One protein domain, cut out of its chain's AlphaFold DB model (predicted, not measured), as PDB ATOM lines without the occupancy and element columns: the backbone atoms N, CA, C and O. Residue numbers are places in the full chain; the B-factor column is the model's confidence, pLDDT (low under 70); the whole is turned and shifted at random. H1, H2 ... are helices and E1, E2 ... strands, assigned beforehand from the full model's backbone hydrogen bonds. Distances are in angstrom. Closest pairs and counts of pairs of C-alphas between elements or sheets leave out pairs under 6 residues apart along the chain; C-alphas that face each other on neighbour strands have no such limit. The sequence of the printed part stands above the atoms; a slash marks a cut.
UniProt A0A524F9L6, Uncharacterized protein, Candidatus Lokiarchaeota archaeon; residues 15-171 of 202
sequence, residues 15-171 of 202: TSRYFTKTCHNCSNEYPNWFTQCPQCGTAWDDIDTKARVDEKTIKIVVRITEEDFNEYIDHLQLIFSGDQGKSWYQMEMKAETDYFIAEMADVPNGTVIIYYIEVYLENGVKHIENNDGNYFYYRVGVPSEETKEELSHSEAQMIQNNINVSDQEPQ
ATOM      1  N   THR A  15     283.195 213.832 186.427       79.25
ATOM      2  CA  THR A  15     282.700 213.072 185.279       79.25
ATOM      3  C   THR A  15     281.185 212.890 185.367       79.25
ATOM      4  O   THR A  15     280.619 212.663 186.440       79.25
ATOM      5  N   SER A  16     280.501 213.013 184.235       82.12
ATOM      6  CA  SER A  16     279.090 212.664 184.069       82.12
ATOM      7  C   SER A  16     278.915 211.808 182.816       82.12
ATOM      8  O   SER A  16     279.784 211.754 181.948       82.12
ATOM      9  N   ARG A  17     277.817 211.055 182.753       85.94
ATOM     10  CA  ARG A  17     277.555 210.106 181.670       85.94
ATOM     11  C   ARG A  17     276.069 209.974 181.418       85.94
ATOM     12  O   ARG A  17     275.289 210.056 182.363       85.94
ATOM     13  N   TYR A  18     275.697 209.769 180.165       82.44
ATOM     14  CA  TYR A  18     274.318 209.534 179.758       82.44
ATOM     15  C   TYR A  18     274.266 208.813 178.419       82.44
ATOM     16  O   TYR A  18     275.255 208.752 177.688       82.44
ATOM     17  N   PHE A  19     273.087 208.296 178.088       83.88
ATOM     18  CA  PHE A  19     272.777 207.843 176.744       83.88
ATOM     19  C   PHE A  19     271.770 208.776 176.082       83.88
ATOM     20  O   PHE A  19     271.036 209.502 176.763       83.88
ATOM     21  N   THR A  20     271.709 208.748 174.759       83.31
ATOM     22  CA  THR A  20     270.751 209.545 173.993       83.31
ATOM     23  C   THR A  20     269.643 208.706 173.362       83.31
ATOM     24  O   THR A  20     269.730 207.482 173.225       83.31
ATOM     25  N   LYS A  21     268.540 209.382 173.035       82.12
ATOM     26  CA  LYS A  21     267.379 208.848 172.322       82.12
ATOM     27  C   LYS A  21     267.146 209.700 171.074       82.12
ATOM     28  O   LYS A  21     267.225 210.928 171.137       82.12
ATOM     29  N   THR A  22     266.809 209.057 169.963       83.81
ATOM     30  CA  THR A  22     266.452 209.733 168.709       83.81
ATOM     31  C   THR A  22     264.941 209.910 168.625       83.81
ATOM     32  O   THR A  22     264.187 208.953 168.806       83.81
ATOM     33  N   CYS A  23     264.472 211.132 168.360       82.12
ATOM     34  CA  CYS A  23     263.046 211.410 168.199       82.12
ATOM     35  C   CYS A  23     262.507 210.760 166.924       82.12
ATOM     36  O   CYS A  23     263.023 210.996 165.837       82.12
ATOM     37  N   HIS A  24     261.421 209.998 167.027       83.19
ATOM     38  CA  HIS A  24     260.794 209.376 165.858       83.19
ATOM     39  C   HIS A  24     260.087 210.386 164.939       83.19
ATOM     40  O   HIS A  24     259.915 210.116 163.756       83.19
ATOM     41  N   ASN A  25     259.679 211.540 165.474       85.62
ATOM     42  CA  ASN A  25     258.950 212.560 164.724       85.62
ATOM     43  C   ASN A  25     259.891 213.528 163.983       85.62
ATOM     44  O   ASN A  25     259.650 213.859 162.828       85.62
ATOM     45  N   CYS A  26     260.974 213.982 164.625       87.50
ATOM     46  CA  CYS A  26     261.890 214.974 164.038       87.50
ATOM     47  C   CYS A  26     263.328 214.481 163.830       87.50
ATOM     48  O   CYS A  26     264.164 215.253 163.373       87.50
ATOM     49  N   SER A  27     263.633 213.228 164.185       84.50
ATOM     50  CA  SER A  27     264.950 212.583 164.038       84.50
ATOM     51  C   SER A  27     266.111 213.230 164.804       84.50
ATOM     52  O   SER A  27     267.234 212.744 164.718       84.50
ATOM     53  N   ASN A  28     265.856 214.268 165.604       84.88
ATOM     54  CA  ASN A  28     266.865 214.870 166.468       84.88
ATOM     55  C   ASN A  28     267.181 213.976 167.673       84.88
ATOM     56  O   ASN A  28     266.308 213.294 168.218       84.88
ATOM     57  N   GLU A  29     268.435 214.025 168.110       84.50
ATOM     58  CA  GLU A  29     268.954 213.261 169.238       84.50
ATOM     59  C   GLU A  29     268.989 214.111 170.513       84.50
ATOM     60  O   GLU A  29     269.470 215.245 170.503       84.50
ATOM     61  N   TYR A  30     268.499 213.549 171.620       84.81
ATOM     62  CA  TYR A  30     268.490 214.213 172.923       84.81
ATOM     63  C   TYR A  30     268.899 213.262 174.053       84.81
ATOM     64  O   TYR A  30     268.691 212.050 173.945       84.81
ATOM     65  N   PRO A  31     269.446 213.787 175.163       84.69
ATOM     66  CA  PRO A  31     269.675 213.015 176.376       84.69
ATOM     67  C   PRO A  31     268.427 212.275 176.873       84.69
ATOM     68  O   PRO A  31     267.297 212.753 176.753       84.69
ATOM     69  N   ASN A  32     268.636 211.111 177.483       80.56
ATOM     70  CA  ASN A  32     267.561 210.229 177.931       80.56
ATOM     71  C   ASN A  32     266.673 210.775 179.065       80.56
ATOM     72  O   ASN A  32     265.597 210.212 179.271       80.56
ATOM     73  N   TRP A  33     267.103 211.824 179.775       81.19
ATOM     74  CA  TRP A  33     266.381 212.446 180.895       81.19
ATOM     75  C   TRP A  33     265.232 213.367 180.465       81.19
ATOM     76  O   TRP A  33     264.459 213.827 181.302       81.19
ATOM     77  N   PHE A  34     265.106 213.674 179.172       80.56
ATOM     78  CA  PHE A  34     263.947 214.407 178.673       80.56
ATOM     79  C   PHE A  34     262.708 213.504 178.673       80.56
ATOM     80  O   PHE A  34     262.751 212.389 178.162       80.56
ATOM     81  N   THR A  35     261.584 214.006 179.189       82.56
ATOM     82  CA  THR A  35     260.281 213.313 179.183       82.56
ATOM     83  C   THR A  35     259.520 213.469 177.862       82.56
ATOM     84  O   THR A  35     258.669 212.651 177.532       82.56
ATOM     85  N   GLN A  36     259.871 214.479 177.064       87.25
ATOM     86  CA  GLN A  36     259.334 214.744 175.726       87.25
ATOM     87  C   GLN A  36     260.425 215.333 174.825       87.25
ATOM     88  O   GLN A  36     261.405 215.888 175.326       87.25
ATOM     89  N   CYS A  37     260.269 215.241 173.504       85.56
ATOM     90  CA  CYS A  37     261.225 215.811 172.560       85.56
ATOM     91  C   CYS A  37     261.274 217.350 172.680       85.56
ATOM     92  O   CYS A  37     260.268 217.998 172.380       85.56
ATOM     93  N   PRO A  38     262.428 217.966 173.008       89.00
ATOM     94  CA  PRO A  38     262.546 219.421 173.149       89.00
ATOM     95  C   PRO A  38     262.191 220.213 171.886       89.00
ATOM     96  O   PRO A  38     261.718 221.339 171.985       89.00
ATOM     97  N   GLN A  39     262.396 219.626 170.701       89.12
ATOM     98  CA  GLN A  39     262.116 220.303 169.431       89.12
ATOM     99  C   GLN A  39     260.638 220.321 169.038       89.12
ATOM    100  O   GLN A  39     260.166 221.312 168.492       89.12
ATOM    101  N   CYS A  40     259.920 219.213 169.225       88.88
ATOM    102  CA  CYS A  40     258.579 219.030 168.656       88.88
ATOM    103  C   CYS A  40     257.506 218.661 169.687       88.88
ATOM    104  O   CYS A  40     256.345 218.517 169.320       88.88
ATOM    105  N   GLY A  41     257.870 218.495 170.964       86.00
ATOM    106  CA  GLY A  41     256.943 218.181 172.053       86.00
ATOM    107  C   GLY A  41     256.392 216.754 172.043       86.00
ATOM    108  O   GLY A  41     255.625 216.400 172.931       86.00
ATOM    109  N   THR A  42     256.772 215.921 171.070       86.94
ATOM    110  CA  THR A  42     256.328 214.525 171.003       86.94
ATOM    111  C   THR A  42     256.830 213.742 172.219       86.94
ATOM    112  O   THR A  42     258.023 213.786 172.530       86.94
ATOM    113  N   ALA A  43     255.926 213.035 172.901       82.88
ATOM    114  CA  ALA A  43     256.267 212.142 174.004       82.88
ATOM    115  C   ALA A  43     257.146 210.982 173.513       82.88
ATOM    116  O   ALA A  43     257.048 210.544 172.365       82.88
ATOM    117  N   TRP A  44     258.022 210.482 174.383       75.56
ATOM    118  CA  TRP A  44     258.906 209.367 174.032       75.56
ATOM    119  C   TRP A  44     258.209 207.997 174.084       75.56
ATOM    120  O   TRP A  44     258.732 207.051 173.499       75.56
ATOM    121  N   ASP A  45     257.049 207.902 174.743       59.38
ATOM    122  CA  ASP A  45     256.443 206.649 175.227       59.38
ATOM    123  C   ASP A  45     255.632 205.838 174.192       59.38
ATOM    124  O   ASP A  45     255.045 204.821 174.546       59.38
ATOM    125  N   ASP A  46     255.633 206.211 172.910       51.91
ATOM    126  CA  ASP A  46     254.729 205.607 171.912       51.91
ATOM    127  C   ASP A  46     255.382 204.627 170.922       51.91
ATOM    128  O   ASP A  46     254.864 204.418 169.823       51.91
ATOM    129  N   ILE A  47     256.503 203.979 171.265       56.91
ATOM    130  CA  ILE A  47     257.066 202.938 170.386       56.91
ATOM    131  C   ILE A  47     257.461 201.679 171.161       56.91
ATOM    132  O   ILE A  47     258.540 201.569 171.738       56.91
ATOM    133  N   ASP A  48     256.574 200.691 171.073       56.50
ATOM    134  CA  ASP A  48     256.823 199.283 171.371       56.50
ATOM    135  C   ASP A  48     257.707 198.682 170.257       56.50
ATOM    136  O   ASP A  48     257.221 198.224 169.217       56.50
ATOM    137  N   THR A  49     259.033 198.736 170.410       47.28
ATOM    138  CA  THR A  49     259.965 198.097 169.466       47.28
ATOM    139  C   THR A  49     260.352 196.703 169.934       47.28
ATOM    140  O   THR A  49     261.307 196.500 170.678       47.28
ATOM    141  N   LYS A  50     259.644 195.700 169.412       41.84
ATOM    142  CA  LYS A  50     260.097 194.305 169.426       41.84
ATOM    143  C   LYS A  50     261.470 194.158 168.746       41.84
ATOM    144  O   LYS A  50     261.632 194.514 167.582       41.84
ATOM    145  N   ALA A  51     262.397 193.514 169.458       42.00
ATOM    146  CA  ALA A  51     263.513 192.698 168.956       42.00
ATOM    147  C   ALA A  51     264.478 193.327 167.929       42.00
ATOM    148  O   ALA A  51     264.989 192.631 167.049       42.00
ATOM    149  N   ARG A  52     264.806 194.612 168.066       49.47
ATOM    150  CA  ARG A  52     266.163 195.051 167.719       49.47
ATOM    151  C   ARG A  52     266.981 194.985 168.991       49.47
ATOM    152  O   ARG A  52     266.472 195.238 170.074       49.47
ATOM    153  N   VAL A  53     268.232 194.580 168.859       56.72
ATOM    154  CA  VAL A  53     269.207 194.851 169.899       56.72
ATOM    155  C   VAL A  53     269.123 196.353 170.189       56.72
ATOM    156  O   VAL A  53     269.373 197.157 169.293       56.72
ATOM    157  N   ASP A  54     268.692 196.720 171.393       76.88
ATOM    158  CA  ASP A  54     268.547 198.118 171.783       76.88
ATOM    159  C   ASP A  54     269.938 198.736 171.942       76.88
ATOM    160  O   ASP A  54     270.529 198.707 173.016       76.88
ATOM    161  N   GLU A  55     270.497 199.264 170.865       81.19
ATOM    162  CA  GLU A  55     271.757 199.999 170.891       81.19
ATOM    163  C   GLU A  55     271.517 201.460 171.295       81.19
ATOM    164  O   GLU A  55     270.443 202.031 171.063       81.19
ATOM    165  N   LYS A  56     272.510 202.067 171.945       84.38
ATOM    166  CA  LYS A  56     272.477 203.443 172.440       84.38
ATOM    167  C   LYS A  56     273.791 204.150 172.140       84.38
ATOM    168  O   LYS A  56     274.863 203.559 172.247       84.38
ATOM    169  N   THR A  57     273.704 205.444 171.863       88.12
ATOM    170  CA  THR A  57     274.873 206.322 171.868       88.12
ATOM    171  C   THR A  57     275.137 206.784 173.292       88.12
ATOM    172  O   THR A  57     274.252 207.341 173.946       88.12
ATOM    173  N   ILE A  58     276.346 206.529 173.784       90.75
ATOM    174  CA  ILE A  58     276.803 206.902 175.121       90.75
ATOM    175  C   ILE A  58     277.711 208.110 175.032       90.75
ATOM    176  O   ILE A  58     278.637 208.132 174.226       90.75
ATOM    177  N   LYS A  59     277.479 209.088 175.907       92.69
ATOM    178  CA  LYS A  59     278.316 210.278 176.032       92.69
ATOM    179  C   LYS A  59     278.907 210.345 177.433       92.69
ATOM    180  O   LYS A  59     278.167 210.325 178.420       92.69
ATOM    181  N   ILE A  60     280.234 210.421 177.508       92.38
ATOM    182  CA  ILE A  60     280.985 210.655 178.747       92.38
ATOM    183  C   ILE A  60     281.506 212.084 178.700       92.38
ATOM    184  O   ILE A  60     282.228 212.457 177.777       92.38
ATOM    185  N   VAL A  61     281.114 212.876 179.693       93.75
ATOM    186  CA  VAL A  61     281.444 214.295 179.810       93.75
ATOM    187  C   VAL A  61     282.370 214.490 181.000       93.75
ATOM    188  O   VAL A  61     282.088 214.023 182.106       93.75
ATOM    189  N   VAL A  62     283.471 215.197 180.780       93.31
ATOM    190  CA  VAL A  62     284.469 215.510 181.802       93.31
ATOM    191  C   VAL A  62     284.561 217.016 181.952       93.31
ATOM    192  O   VAL A  62     284.799 217.741 180.990       93.31
ATOM    193  N   ARG A  63     284.376 217.485 183.182       91.69
ATOM    194  CA  ARG A  63     284.608 218.870 183.581       91.69
ATOM    195  C   ARG A  63     285.848 218.917 184.449       91.69
ATOM    196  O   ARG A  63     285.927 218.222 185.462       91.69
ATOM    197  N   ILE A  64     286.791 219.739 184.030       87.75
ATOM    198  CA  ILE A  64     288.105 219.871 184.632       87.75
ATOM    199  C   ILE A  64     288.521 221.332 184.535       87.75
ATOM    200  O   ILE A  64     288.231 221.987 183.535       87.75
ATOM    201  N   THR A  65     289.139 221.854 185.589       78.00
ATOM    202  CA  THR A  65     289.658 223.221 185.597       78.00
ATOM    203  C   THR A  65     291.168 223.192 185.469       78.00
ATOM    204  O   THR A  65     291.827 222.429 186.169       78.00
ATOM    205  N   GLU A  66     291.726 224.049 184.615       75.81
ATOM    206  CA  GLU A  66     293.183 224.203 184.493       75.81
ATOM    207  C   GLU A  66     293.824 224.651 185.812       75.81
ATOM    208  O   GLU A  66     294.976 224.336 186.066       75.81
ATOM    209  N   GLU A  67     293.055 225.293 186.699       76.06
ATOM    210  CA  GLU A  67     293.469 225.656 188.063       76.06
ATOM    211  C   GLU A  67     293.895 224.451 188.925       76.06
ATOM    212  O   GLU A  67     294.618 224.615 189.912       76.06
ATOM    213  N   ASP A  68     293.462 223.236 188.570       73.19
ATOM    214  CA  ASP A  68     293.903 222.001 189.226       73.19
ATOM    215  C   ASP A  68     295.331 221.590 188.813       73.19
ATOM    216  O   ASP A  68     295.938 220.724 189.456       73.19
ATOM    217  N   PHE A  69     295.876 222.226 187.772       81.00
ATOM    218  CA  PHE A  69     297.174 221.949 187.173       81.00
ATOM    219  C   PHE A  69     298.082 223.180 187.232       81.00
ATOM    220  O   PHE A  69     297.652 224.320 187.369       81.00
ATOM    221  N   ASN A  70     299.387 222.938 187.139       81.12
ATOM    222  CA  ASN A  70     300.378 224.007 186.994       81.12
ATOM    223  C   ASN A  70     300.711 224.280 185.514       81.12
ATOM    224  O   ASN A  70     301.720 224.921 185.242       81.12
ATOM    225  N   GLU A  71     299.930 223.724 184.586       86.38
ATOM    226  CA  GLU A  71     300.168 223.742 183.141       86.38
ATOM    227  C   GLU A  71     298.835 223.669 182.389       86.38
ATOM    228  O   GLU A  71     297.851 223.161 182.937       86.38
ATOM    229  N   TYR A  72     298.828 224.127 181.137       88.75
ATOM    230  CA  TYR A  72     297.693 223.969 180.232       88.75
ATOM    231  C   TYR A  72     297.424 222.503 179.883       88.75
ATOM    232  O   TYR A  72     298.332 221.666 179.795       88.75
ATOM    233  N   ILE A  73     296.142 222.205 179.683       90.94
ATOM    234  CA  ILE A  73     295.688 220.899 179.219       90.94
ATOM    235  C   ILE A  73     295.907 220.841 177.706       90.94
ATOM    236  O   ILE A  73     295.351 221.653 176.974       90.94
ATOM    237  N   ASP A  74     296.677 219.856 177.250       92.25
ATOM    238  CA  ASP A  74     296.880 219.585 175.825       92.25
ATOM    239  C   ASP A  74     295.670 218.826 175.263       92.25
ATOM    240  O   ASP A  74     294.942 219.326 174.408       92.25
ATOM    241  N   HIS A  75     295.386 217.639 175.808       93.88
ATOM    242  CA  HIS A  75     294.209 216.854 175.439       93.88
ATOM    243  C   HIS A  75     293.822 215.833 176.519       93.88
ATOM    244  O   HIS A  75     294.578 215.539 177.451       93.88
ATOM    245  N   LEU A  76     292.617 215.270 176.393       94.75
ATOM    246  CA  LEU A  76     292.119 214.187 177.244       94.75
ATOM    247  C   LEU A  76     291.925 212.915 176.422       94.75
ATOM    248  O   LEU A  76     291.432 212.963 175.296       94.75
ATOM    249  N   GLN A  77     292.228 211.768 177.024       94.62
ATOM    250  CA  GLN A  77     291.892 210.450 176.492       94.62
ATOM    251  C   GLN A  77     290.885 209.769 177.424       94.62
ATOM    252  O   GLN A  77     291.091 209.679 178.639       94.62
ATOM    253  N   LEU A  78     289.798 209.259 176.850       94.50
ATOM    254  CA  LEU A  78     288.935 208.288 177.509       94.50
ATOM    255  C   LEU A  78     289.533 206.902 177.286       94.50
ATOM    256  O   LEU A  78     289.613 206.443 176.144       94.50
ATOM    257  N   ILE A  79     289.874 206.217 178.375       93.44
ATOM    258  CA  ILE A  79     290.282 204.815 178.334       93.44
ATOM    259  C   ILE A  79     289.140 203.965 178.865       93.44
ATOM    260  O   ILE A  79     288.660 204.195 179.977       93.44
ATOM    261  N   PHE A  80     288.682 202.991 178.083       92.56
ATOM    262  CA  PHE A  80     287.504 202.218 178.448       92.56
ATOM    263  C   PHE A  80     287.535 200.769 177.970       92.56
ATOM    264  O   PHE A  80     288.208 200.412 177.007       92.56
ATOM    265  N   SER A  81     286.740 199.947 178.643       90.12
ATOM    266  CA  SER A  81     286.399 198.584 178.269       90.12
ATOM    267  C   SER A  81     284.883 198.438 178.296       90.12
ATOM    268  O   SER A  81     284.217 198.903 179.220       90.12
ATOM    269  N   GLY A  82     284.326 197.781 177.283       87.31
ATOM    270  CA  GLY A  82     282.923 197.371 177.282       87.31
ATOM    271  C   GLY A  82     282.729 195.865 177.482       87.31
ATOM    272  O   GLY A  82     281.596 195.386 177.512       87.31
ATOM    273  N   ASP A  83     283.820 195.108 177.601       82.12
ATOM    274  CA  ASP A  83     283.843 193.645 177.637       82.12
ATOM    275  C   ASP A  83     284.355 193.093 178.973       82.12
ATOM    276  O   ASP A  83     285.037 192.069 179.037       82.12
ATOM    277  N   GLN A  84     283.965 193.762 180.062       83.50
ATOM    278  CA  GLN A  84     284.311 193.390 181.438       83.50
ATOM    279  C   GLN A  84     285.824 193.428 181.726       83.50
ATOM    280  O   GLN A  84     286.326 192.627 182.515       83.50
ATOM    281  N   GLY A  85     286.553 194.353 181.100       83.25
ATOM    282  CA  GLY A  85     287.976 194.588 181.350       83.25
ATOM    283  C   GLY A  85     288.914 193.647 180.597       83.25
ATOM    284  O   GLY A  85     290.091 193.591 180.942       83.25
ATOM    285  N   LYS A  86     288.414 192.889 179.609       81.69
ATOM    286  CA  LYS A  86     289.238 191.979 178.796       81.69
ATOM    287  C   LYS A  86     290.023 192.721 177.721       81.69
ATOM    288  O   LYS A  86     291.145 192.336 177.409       81.69
ATOM    289  N   SER A  87     289.430 193.752 177.133       83.31
ATOM    290  CA  SER A  87     290.090 194.617 176.166       83.31
ATOM    291  C   SER A  87     289.816 196.074 176.478       83.31
ATOM    292  O   SER A  87     288.716 196.465 176.877       83.31
ATOM    293  N   TRP A  88     290.865 196.867 176.294       87.19
ATOM    294  CA  TRP A  88     290.882 198.286 176.588       87.19
ATOM    295  C   TRP A  88     291.108 199.077 175.312       87.19
ATOM    296  O   TRP A  88     291.916 198.710 174.458       87.19
ATOM    297  N   TYR A  89     290.390 200.184 175.208       88.00
ATOM    298  CA  TYR A  89     290.392 201.073 174.061       88.00
ATOM    299  C   TYR A  89     290.640 202.488 174.540       88.00
ATOM    300  O   TYR A  89     290.199 202.860 175.628       88.00
ATOM    301  N   GLN A  90     291.307 203.275 173.706       90.31
ATOM    302  CA  GLN A  90     291.502 204.698 173.941       90.31
ATOM    303  C   GLN A  90     290.864 205.525 172.833       90.31
ATOM    304  O   GLN A  90     290.928 205.158 171.653       90.31
ATOM    305  N   MET A  91     290.245 206.636 173.224       91.81
ATOM    306  CA  MET A  91     289.739 207.639 172.300       91.81
ATOM    307  C   MET A  91     289.935 209.047 172.852       91.81
ATOM    308  O   MET A  91     289.685 209.306 174.031       91.81
ATOM    309  N   GLU A  92     290.335 209.963 171.974       94.06
ATOM    310  CA  GLU A  92     290.517 211.363 172.333       94.06
ATOM    311  C   GLU A  92     289.160 212.012 172.619       94.06
ATOM    312  O   GLU A  92     288.181 211.811 171.892       94.06
ATOM    313  N   MET A  93     289.088 212.777 173.704       94.81
ATOM    314  CA  MET A  93     287.886 213.514 174.064       94.81
ATOM    315  C   MET A  93     287.861 214.848 173.326       94.81
ATOM    316  O   MET A  93     288.797 215.639 173.410       94.81
ATOM    317  N   LYS A  94     286.745 215.141 172.660       95.00
ATOM    318  CA  LYS A  94     286.541 216.416 171.981       95.00
ATOM    319  C   LYS A  94     286.409 217.537 173.013       95.00
ATOM    320  O   LYS A  94     285.567 217.452 173.908       95.00
ATOM    321  N   ALA A  95     287.205 218.592 172.859       93.00
ATOM    322  CA  ALA A  95     287.080 219.806 173.654       93.00
ATOM    323  C   ALA A  95     285.835 220.613 173.244       93.00
ATOM    324  O   ALA A  95     285.589 220.864 172.062       93.00
ATOM    325  N   GLU A  96     285.067 221.033 174.242       93.62
ATOM    326  CA  GLU A  96     283.973 221.998 174.156       93.62
ATOM    327  C   GLU A  96     284.287 223.183 175.089       93.62
ATOM    328  O   GLU A  96     285.302 223.195 175.781       93.62
ATOM    329  N   THR A  97     283.442 224.219 175.106       85.88
ATOM    330  CA  THR A  97     283.771 225.487 175.797       85.88
ATOM    331  C   THR A  97     284.015 225.332 177.308       85.88
ATOM    332  O   THR A  97     284.841 226.050 177.860       85.88
ATOM    333  N   ASP A  98     283.304 224.423 177.983       86.88
ATOM    334  CA  ASP A  98     283.370 224.220 179.441       86.88
ATOM    335  C   ASP A  98     283.570 222.751 179.861       86.88
ATOM    336  O   ASP A  98     283.493 222.423 181.050       86.88
ATOM    337  N   TYR A  99     283.778 221.843 178.906       92.38
ATOM    338  CA  TYR A  99     283.944 220.413 179.163       92.38
ATOM    339  C   TYR A  99     284.635 219.699 178.002       92.38
ATOM    340  O   TYR A  99     284.759 220.227 176.904       92.38
ATOM    341  N   PHE A 100     285.016 218.451 178.243       94.69
ATOM    342  CA  PHE A 100     285.449 217.500 177.227       94.69
ATOM    343  C   PHE A 100     284.400 216.400 177.087       94.69
ATOM    344  O   PHE A 100     283.770 216.012 178.077       94.69
ATOM    345  N   ILE A 101     284.200 215.882 175.877       95.56
ATOM    346  CA  ILE A 101     283.201 214.846 175.603       95.56
ATOM    347  C   ILE A 101     283.748 213.741 174.705       95.56
ATOM    348  O   ILE A 101     284.392 213.995 173.692       95.56
ATOM    349  N   ALA A 102     283.446 212.499 175.071       94.31
ATOM    350  CA  ALA A 102     283.659 211.324 174.239       94.31
ATOM    351  C   ALA A 102     282.314 210.661 173.940       94.31
ATOM    352  O   ALA A 102     281.455 210.558 174.823       94.31
ATOM    353  N   GLU A 103     282.143 210.214 172.699       91.62
ATOM    354  CA  GLU A 103     280.910 209.606 172.210       91.62
ATOM    355  C   GLU A 103     281.172 208.189 171.693       91.62
ATOM    356  O   GLU A 103     281.965 207.978 170.780       91.62
ATOM    357  N   MET A 104     280.465 207.214 172.260       88.12
ATOM    358  CA  MET A 104     280.467 205.824 171.814       88.12
ATOM    359  C   MET A 104     279.098 205.510 171.214       88.12
ATOM    360  O   MET A 104     278.120 205.355 171.942       88.12
ATOM    361  N   ALA A 105     279.017 205.426 169.889       84.81
ATOM    362  CA  ALA A 105     277.790 205.019 169.205       84.81
ATOM    363  C   ALA A 105     277.544 203.501 169.310       84.81
ATOM    364  O   ALA A 105     278.480 202.730 169.554       84.81
ATOM    365  N   ASP A 106     276.306 203.088 169.054       81.38
ATOM    366  CA  ASP A 106     275.891 201.690 168.871       81.38
ATOM    367  C   ASP A 106     276.259 200.748 170.034       81.38
ATOM    368  O   ASP A 106     276.608 199.584 169.835       81.38
ATOM    369  N   VAL A 107     276.234 201.251 171.274       85.19
ATOM    370  CA  VAL A 107     276.562 200.437 172.449       85.19
ATOM    371  C   VAL A 107     275.329 199.656 172.902       85.19
ATOM    372  O   VAL A 107     274.273 200.258 173.108       85.19
ATOM    373  N   PRO A 108     275.430 198.337 173.115       83.62
ATOM    374  CA  PRO A 108     274.287 197.524 173.524       83.62
ATOM    375  C   PRO A 108     273.697 197.909 174.878       83.62
ATOM    376  O   PRO A 108     274.423 198.143 175.845       83.62
ATOM    377  N   ASN A 109     272.368 197.887 174.987       84.38
ATOM    378  CA  ASN A 109     271.677 197.956 176.272       84.38
ATOM    379  C   ASN A 109     272.137 196.815 177.196       84.38
ATOM    380  O   ASN A 109     272.289 195.669 176.771       84.38
ATOM    381  N   GLY A 110     272.391 197.145 178.462       83.56
ATOM    382  CA  GLY A 110     272.907 196.232 179.477       83.56
ATOM    383  C   GLY A 110     274.434 196.131 179.540       83.56
ATOM    384  O   GLY A 110     274.940 195.650 180.558       83.56
ATOM    385  N   THR A 111     275.173 196.609 178.527       86.56
ATOM    386  CA  THR A 111     276.644 196.652 178.555       86.56
ATOM    387  C   THR A 111     277.135 197.457 179.753       86.56
ATOM    388  O   THR A 111     276.655 198.560 180.014       86.56
ATOM    389  N   VAL A 112     278.121 196.912 180.466       89.31
ATOM    390  CA  VAL A 112     278.846 197.621 181.522       89.31
ATOM    391  C   VAL A 112     280.106 198.216 180.908       89.31
ATOM    392  O   VAL A 112     281.034 197.488 180.563       89.31
ATOM    393  N   ILE A 113     280.127 199.540 180.781       90.31
ATOM    394  CA  ILE A 113     281.314 200.297 180.396       90.31
ATOM    395  C   ILE A 113     282.129 200.567 181.657       90.31
ATOM    396  O   ILE A 113     281.615 201.136 182.622       90.31
ATOM    397  N   ILE A 114     283.396 200.177 181.622       90.44
ATOM    398  CA  ILE A 114     284.407 200.441 182.646       90.44
ATOM    399  C   ILE A 114     285.355 201.469 182.055       90.44
ATOM    400  O   ILE A 114     285.819 201.271 180.935       90.44
ATOM    401  N   TYR A 115     285.641 202.560 182.756       92.69
ATOM    402  CA  TYR A 115     286.493 203.601 182.188       92.69
ATOM    403  C   TYR A 115     287.287 204.397 183.221       92.69
ATOM    404  O   TYR A 115     286.983 204.407 184.415       92.69
ATOM    405  N   TYR A 116     288.313 205.085 182.731       92.19
ATOM    406  CA  TYR A 116     289.074 206.111 183.433       92.19
ATOM    407  C   TYR A 116     289.524 207.190 182.440       92.19
ATOM    408  O   TYR A 116     289.429 207.004 181.225       92.19
ATOM    409  N   ILE A 117     289.968 208.333 182.959       94.12
ATOM    410  CA  ILE A 117     290.381 209.478 182.141       94.12
ATOM    411  C   ILE A 117     291.887 209.673 182.279       94.12
ATOM    412  O   ILE A 117     292.410 209.708 183.395       94.12
ATOM    413  N   GLU A 118     292.573 209.829 181.153       93.81
ATOM    414  CA  GLU A 118     293.944 210.327 181.121       93.81
ATOM    415  C   GLU A 118     293.943 211.782 180.650       93.81
ATOM    416  O   GLU A 118     293.347 212.118 179.628       93.81
ATOM    417  N   VAL A 119     294.599 212.650 181.415       93.50
ATOM    418  CA  VAL A 119     294.767 214.074 181.114       93.50
ATOM    419  C   VAL A 119     296.228 214.296 180.749       93.50
ATOM    420  O   VAL A 119     297.113 214.026 181.568       93.50
ATOM    421  N   TYR A 120     296.469 214.778 179.537       93.25
ATOM    422  CA  TYR A 120     297.793 215.128 179.039       93.25
ATOM    423  C   TYR A 120     297.964 216.645 179.117       93.25
ATOM    424  O   TYR A 120     297.104 217.400 178.662       93.25
ATOM    425  N   LEU A 121     299.053 217.089 179.741       92.50
ATOM    426  CA  LEU A 121     299.437 218.499 179.824       92.50
ATOM    427  C   LEU A 121     300.434 218.838 178.709       92.50
ATOM    428  O   LEU A 121     301.155 217.951 178.248       92.50
ATOM    429  N   GLU A 122     300.544 220.112 178.324       91.62
ATOM    430  CA  GLU A 122     301.444 220.549 177.232       91.62
ATOM    431  C   GLU A 122     302.922 220.188 177.469       91.62
ATOM    432  O   GLU A 122     303.689 219.960 176.534       91.62
ATOM    433  N   ASN A 123     303.336 220.074 178.732       90.56
ATOM    434  CA  ASN A 123     304.687 219.653 179.112       90.56
ATOM    435  C   ASN A 123     304.923 218.127 179.019       90.56
ATOM    436  O   ASN A 123     305.994 217.644 179.397       90.56
ATOM    437  N   GLY A 124     303.934 217.362 178.545       87.12
ATOM    438  CA  GLY A 124     303.978 215.908 178.393       87.12
ATOM    439  C   GLY A 124     303.674 215.119 179.671       87.12
ATOM    440  O   GLY A 124     303.754 213.887 179.661       87.12
ATOM    441  N   VAL A 125     303.336 215.783 180.782       90.00
ATOM    442  CA  VAL A 125     302.928 215.104 182.019       90.00
ATOM    443  C   VAL A 125     301.531 214.510 181.856       90.00
ATOM    444  O   VAL A 125     300.597 215.178 181.416       90.00
ATOM    445  N   LYS A 126     301.389 213.248 182.279       91.81
ATOM    446  CA  LYS A 126     300.124 212.513 182.291       91.81
ATOM    447  C   LYS A 126     299.544 212.411 183.699       91.81
ATOM    448  O   LYS A 126     300.203 211.907 184.612       91.81
ATOM    449  N   HIS A 127     298.280 212.793 183.849       90.38
ATOM    450  CA  HIS A 127     297.468 212.547 185.040       90.38
ATOM    451  C   HIS A 127     296.392 211.498 184.755       90.38
ATOM    452  O   HIS A 127     295.816 211.471 183.675       90.38
ATOM    453  N   ILE A 128     296.115 210.633 185.733       88.75
ATOM    454  CA  ILE A 128     295.102 209.576 185.623       88.75
ATOM    455  C   ILE A 128     294.017 209.830 186.667       88.75
ATOM    456  O   ILE A 128     294.309 209.842 187.864       88.75
ATOM    457  N   GLU A 129     292.777 209.981 186.210       89.81
ATOM    458  CA  GLU A 129     291.576 209.995 187.042       89.81
ATOM    459  C   GLU A 129     290.834 208.670 186.868       89.81
ATOM    460  O   GLU A 129     290.103 208.453 185.897       89.81
ATOM    461  N   ASN A 130     291.056 207.761 187.813       84.69
ATOM    462  CA  ASN A 130     290.494 206.415 187.822       84.69
ATOM    463  C   ASN A 130     289.670 206.136 189.085       84.69
ATOM    464  O   ASN A 130     289.623 204.988 189.534       84.69
ATOM    465  N   ASN A 131     289.039 207.162 189.671       82.69
ATOM    466  CA  ASN A 131     288.190 207.017 190.854       82.69
ATOM    467  C   ASN A 131     288.927 206.329 192.022       82.69
ATOM    468  O   ASN A 131     288.476 205.319 192.573       82.69
ATOM    469  N   ASP A 132     290.112 206.846 192.357       79.12
ATOM    470  CA  ASP A 132     290.977 206.324 193.423       79.12
ATOM    471  C   ASP A 132     291.348 204.828 193.242       79.12
ATOM    472  O   ASP A 132     291.472 204.078 194.208       79.12
ATOM    473  N   GLY A 133     291.535 204.388 191.990       73.56
ATOM    474  CA  GLY A 133     291.899 203.011 191.637       73.56
ATOM    475  C   GLY A 133     290.723 202.067 191.385       73.56
ATOM    476  O   GLY A 133     290.955 200.908 191.048       73.56
ATOM    477  N   ASN A 134     289.483 202.542 191.519       76.88
ATOM    478  CA  ASN A 134     288.289 201.700 191.397       76.88
ATOM    479  C   ASN A 134     287.659 201.702 190.002       76.88
ATOM    480  O   ASN A 134     286.768 200.892 189.763       76.88
ATOM    481  N   TYR A 135     288.108 202.580 189.100       85.12
ATOM    482  CA  TYR A 135     287.473 202.865 187.811       85.12
ATOM    483  C   TYR A 135     286.053 203.442 187.955       85.12
ATOM    484  O   TYR A 135     285.431 203.438 189.025       85.12
ATOM    485  N   PHE A 136     285.546 204.002 186.860       88.19
ATOM    486  CA  PHE A 136     284.150 204.397 186.728       88.19
ATOM    487  C   PHE A 136     283.367 203.310 185.997       88.19
ATOM    488  O   PHE A 136     283.892 202.660 185.095       88.19
ATOM    489  N   TYR A 137     282.091 203.162 186.357       87.81
ATOM    490  CA  TYR A 137     281.193 202.178 185.761       87.81
ATOM    491  C   TYR A 137     279.918 202.836 185.250       87.81
ATOM    492  O   TYR A 137     279.355 203.744 185.880       87.81
ATOM    493  N   TYR A 138     279.446 202.349 184.108       87.00
ATOM    494  CA  TYR A 138     278.180 202.764 183.535       87.00
ATOM    495  C   TYR A 138     277.471 201.601 182.843       87.00
ATOM    496  O   TYR A 138     278.002 201.023 181.896       87.00
ATOM    497  N   ARG A 139     276.262 201.269 183.309       87.00
ATOM    498  CA  ARG A 139     275.400 200.270 182.670       87.00
ATOM    499  C   ARG A 139     274.511 200.959 181.636       87.00
ATOM    500  O   ARG A 139     273.658 201.777 181.982       87.00
ATOM    501  N   VAL A 140     274.717 200.634 180.364       87.25
ATOM    502  CA  VAL A 140     273.968 201.221 179.249       87.25
ATOM    503  C   VAL A 140     272.489 200.880 179.366       87.25
ATOM    504  O   VAL A 140     272.132 199.744 179.658       87.25
ATOM    505  N   GLY A 141     271.631 201.874 179.131       80.62
ATOM    506  CA  GLY A 141     270.177 201.734 179.226       80.62
ATOM    507  C   GLY A 141     269.589 202.068 180.599       80.62
ATOM    508  O   GLY A 141     268.385 202.291 180.680       80.62
ATOM    509  N   VAL A 142     270.416 202.214 181.641       76.69
ATOM    510  CA  VAL A 142     269.979 202.655 182.976       76.69
ATOM    511  C   VAL A 142     270.232 204.166 183.141       76.69
ATOM    512  O   VAL A 142     271.299 204.654 182.744       76.69
ATOM    513  N   PRO A 143     269.278 204.952 183.682       67.81
ATOM    514  CA  PRO A 143     269.499 206.362 183.996       67.81
ATOM    515  C   PRO A 143     270.702 206.565 184.927       67.81
ATOM    516  O   PRO A 143     270.918 205.802 185.869       67.81
ATOM    517  N   SER A 144     271.481 207.625 184.693       60.66
ATOM    518  CA  SER A 144     272.714 207.920 185.442       60.66
ATOM    519  C   SER A 144     272.492 208.167 186.939       60.66
ATOM    520  O   SER A 144     273.396 207.955 187.745       60.66
ATOM    521  N   GLU A 145     271.299 208.631 187.312       58.62
ATOM    522  CA  GLU A 145     270.902 208.895 188.702       58.62
ATOM    523  C   GLU A 145     270.553 207.602 189.459       58.62
ATOM    524  O   GLU A 145     270.744 207.521 190.674       58.62
ATOM    525  N   GLU A 146     270.119 206.574 188.726       54.06
ATOM    526  CA  GLU A 146     269.738 205.257 189.245       54.06
ATOM    527  C   GLU A 146     270.915 204.271 189.254       54.06
ATOM    528  O   GLU A 146     270.857 203.238 189.913       54.06
ATOM    529  N   THR A 147     272.045 204.617 188.623       50.88
ATOM    530  CA  THR A 147     273.267 203.786 188.566       50.88
ATOM    531  C   THR A 147     274.017 203.687 189.909       50.88
ATOM    532  O   THR A 147     275.208 203.386 189.935       50.88
ATOM    533  N   LYS A 148     273.347 203.931 191.044       49.72
ATOM    534  CA  LYS A 148     273.836 203.533 192.377       49.72
ATOM    535  C   LYS A 148     273.773 202.018 192.601       49.72
ATOM    536  O   LYS A 148     274.125 201.566 193.685       49.72
ATOM    537  N   GLU A 149     273.338 201.243 191.611       49.97
ATOM    538  CA  GLU A 149     273.587 199.806 191.571       49.97
ATOM    539  C   GLU A 149     275.100 199.562 191.504       49.97
ATOM    540  O   GLU A 149     275.720 199.575 190.440       49.97
ATOM    541  N   GLU A 150     275.701 199.389 192.682       62.62
ATOM    542  CA  GLU A 150     277.019 198.792 192.830       62.62
ATOM    543  C   GLU A 150     277.029 197.492 192.018       62.62
ATOM    544  O   GLU A 150     276.114 196.672 192.144       62.62
ATOM    545  N   LEU A 151     278.036 197.323 191.154       68.12
ATOM    546  CA  LEU A 151     278.281 196.046 190.487       68.12
ATOM    547  C   LEU A 151     278.132 194.917 191.504       68.12
ATOM    548  O   LEU A 151     278.623 195.038 192.632       68.12
ATOM    549  N   SER A 152     277.493 193.808 191.118       72.12
ATOM    550  CA  SER A 152     277.448 192.665 192.024       72.12
ATOM    551  C   SER A 152     278.874 192.277 192.419       72.12
ATOM    552  O   SER A 152     279.815 192.412 191.632       72.12
ATOM    553  N   HIS A 153     279.052 191.769 193.639       70.38
ATOM    554  CA  HIS A 153     280.379 191.399 194.131       70.38
ATOM    555  C   HIS A 153     281.111 190.444 193.169       70.38
ATOM    556  O   HIS A 153     282.312 190.572 192.953       70.38
ATOM    557  N   SER A 154     280.369 189.532 192.531       73.44
ATOM    558  CA  SER A 154     280.882 188.637 191.493       73.44
ATOM    559  C   SER A 154     281.298 189.356 190.206       73.44
ATOM    560  O   SER A 154     282.355 189.036 189.668       73.44
ATOM    561  N   GLU A 155     280.512 190.321 189.712       75.31
ATOM    562  CA  GLU A 155     280.875 191.109 188.522       75.31
ATOM    563  C   GLU A 155     282.125 191.949 188.800       75.31
ATOM    564  O   GLU A 155     283.064 191.929 188.007       75.31
ATOM    565  N   ALA A 156     282.181 192.621 189.953       75.44
ATOM    566  CA  ALA A 156     283.330 193.425 190.360       75.44
ATOM    567  C   ALA A 156     284.614 192.586 190.484       75.44
ATOM    568  O   ALA A 156     285.667 192.995 190.003       75.44
ATOM    569  N   GLN A 157     284.532 191.383 191.068       76.31
ATOM    570  CA  GLN A 157     285.670 190.462 191.145       76.31
ATOM    571  C   GLN A 157     286.126 189.970 189.767       76.31
ATOM    572  O   GLN A 157     287.327 189.934 189.503       76.31
ATOM    573  N   MET A 158     285.193 189.589 188.884       78.25
ATOM    574  CA  MET A 158     285.535 189.164 187.522       78.25
ATOM    575  C   MET A 158     286.228 190.285 186.748       78.25
ATOM    576  O   MET A 158     287.263 190.042 186.130       78.25
ATOM    577  N   ILE A 159     285.697 191.506 186.840       77.25
ATOM    578  CA  ILE A 159     286.294 192.689 186.222       77.25
ATOM    579  C   ILE A 159     287.695 192.912 186.783       77.25
ATOM    580  O   ILE A 159     288.648 192.939 186.013       77.25
ATOM    581  N   GLN A 160     287.860 192.980 188.106       78.19
ATOM    582  CA  GLN A 160     289.170 193.219 188.712       78.19
ATOM    583  C   GLN A 160     290.206 192.163 188.302       78.19
ATOM    584  O   GLN A 160     291.360 192.501 188.046       78.19
ATOM    585  N   ASN A 161     289.801 190.895 188.197       79.81
ATOM    586  CA  ASN A 161     290.674 189.828 187.717       79.81
ATOM    587  C   ASN A 161     291.086 190.039 186.255       79.81
ATOM    588  O   ASN A 161     292.267 189.917 185.950       79.81
ATOM    589  N   ASN A 162     290.151 190.394 185.368       80.69
ATOM    590  CA  ASN A 162     290.470 190.670 183.964       80.69
ATOM    591  C   ASN A 162     291.407 191.877 183.827       80.69
ATOM    592  O   ASN A 162     292.372 191.807 183.076       80.69
ATOM    593  N   ILE A 163     291.182 192.937 184.612       77.12
ATOM    594  CA  ILE A 163     292.047 194.126 184.642       77.12
ATOM    595  C   ILE A 163     293.464 193.760 185.091       77.12
ATOM    596  O   ILE A 163     294.426 194.168 184.453       77.12
ATOM    597  N   ASN A 164     293.602 192.960 186.152       75.44
ATOM    598  CA  ASN A 164     294.909 192.547 186.672       75.44
ATOM    599  C   ASN A 164     295.675 191.609 185.719       75.44
ATOM    600  O   ASN A 164     296.891 191.499 185.834       75.44
ATOM    601  N   VAL A 165     294.968 190.896 184.838       71.06
ATOM    602  CA  VAL A 165     295.549 189.978 183.842       71.06
ATOM    603  C   VAL A 165     295.794 190.682 182.500       71.06
ATOM    604  O   VAL A 165     296.564 190.198 181.672       71.06
ATOM    605  N   SER A 166     295.146 191.822 182.265       64.50
ATOM    606  CA  SER A 166     295.271 192.595 181.037       64.50
ATOM    607  C   SER A 166     296.582 193.386 181.018       64.50
ATOM    608  O   SER A 166     296.609 194.567 181.347       64.50
ATOM    609  N   ASP A 167     297.653 192.761 180.527       57.91
ATOM    610  CA  ASP A 167     298.918 193.432 180.171       57.91
ATOM    611  C   ASP A 167     298.832 194.203 178.830       57.91
ATOM    612  O   ASP A 167     299.845 194.616 178.264       57.91
ATOM    613  N   GLN A 168     297.631 194.354 178.260       60.84
ATOM    614  CA  GLN A 168     297.431 194.970 176.950       60.84
ATOM    615  C   GLN A 168     297.362 196.495 177.052       60.84
ATOM    616  O   GLN A 168     296.529 197.039 177.776       60.84
ATOM    617  N   GLU A 169     298.204 197.184 176.276       73.69
ATOM    618  CA  GLU A 169     298.064 198.625 176.066       73.69
ATOM    619  C   GLU A 169     296.708 198.937 175.404       73.69
ATOM    620  O   GLU A 169     296.277 198.189 174.515       73.69
ATOM    621  N   PRO A 170     296.029 200.029 175.807       78.25
ATOM    622  CA  PRO A 170     294.779 200.441 175.188       78.25
ATOM    623  C   PRO A 170     294.919 200.586 173.673       78.25
ATOM    624  O   PRO A 170     295.797 201.282 173.160       78.25
ATOM    625  N   GLN A 171     294.027 199.935 172.938       78.06
ATOM    626  CA  GLN A 171     294.053 199.962 171.483       78.06
ATOM    627  C   GLN A 171     293.531 201.310 170.981       78.06
ATOM    628  O   GLN A 171     292.473 201.782 171.410       78.06
TER     629      GLN A 171
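What this domain is: This is residues 15 to 171 of the 202 residues of an uncharacterized protein of Candidatus Lokiarchaeota archaeon (UniProt A0A524F9L6). Two strongly twisted sheets face each other as a loose-edged sandwich, overlapping only in part: E2, E1, E3 and E6 make one sheet, and E4, E5, E7, E8 and E9 the other. The hairpin of E1 and E2 and the long stretch of residues 32 to 54 make one end of the longest axis, while H1 lies off both sheets. The printed part has 157 residues, with nine named strands, E1 to E9, and then one named helix, H1; the first sheet has the order E2, E1, E3, E6, all antiparallel, and the second is branched, with antiparallel neighbours. The class is mostly strand, though under half of the residues are in named elements. The whole is compact, with a radius of gyration of the C-alphas of 17.3 A and spans of 50 by 40 by 26 A.

Where its parts are: E1, residues 15 to 22, begins with C-alpha 15 at (282.700, 213.072, 185.279) and is 23.4 A long. E2 is residues 29 to 31, E3 residues 55 to 63, 26.1 A, and E4 residues 73 to 81, 24.2 A. E5 is residues 89 to 92. E6, residues 100 to 108, 23.2 A, bends by 60 degrees at residue 105. E7, residues 112 to 121, is 29.4 A long and begins with C-alpha 112 at (278.846, 197.621, 181.522). E8 is residues 126 to 129 and E9 residues 136 to 139. H1, residues 153 to 165, 18.4 A, ends with C-alpha 165 at (295.549, 189.978, 183.842).

How they stand to each other: In the sandwich, two sheets face to face, the facing parts are 9.6 A centre to centre and the strands of one sheet stand at 39 degrees to those of the other. The closest C-alphas of E4 and E6, those of Leu 78 and Ala 102, are 6.9 A apart. E1 pairs with E2, N 21 to O 30 at 2.8 A, and with E3, N 16 to O 61 at 2.8 A. E3 pairs with E6, N 58 to O 104 at 2.8 A. In the branched sheet E4 has E5 on one side, N 78 to O 91 at 2.8 A, and E7 on the other, N 77 to O 118 at 2.9 A. Beside E7, E4 lies on one side, and E8, N 119 to O 127 at 2.8 A, and E9, N 113 to O 138 at 2.8 A, on the other. H1 is on neither sheet, for the branched one only just, with 4 pairs of C-alphas within 10 A; every O i to N i+4 pair in H1 is within hydrogen-bond range.

The domain as a whole: The C-alphas farthest apart, those of Lys 50 and Asn 70, are 53.0 A apart. The printed part has no cut. The links E2 to E3 and E9 to H1 are long. Mean pLDDT of the printed part is 81.5; residues 45 to 53, 143 to 151 and 166 to 168 are under 70.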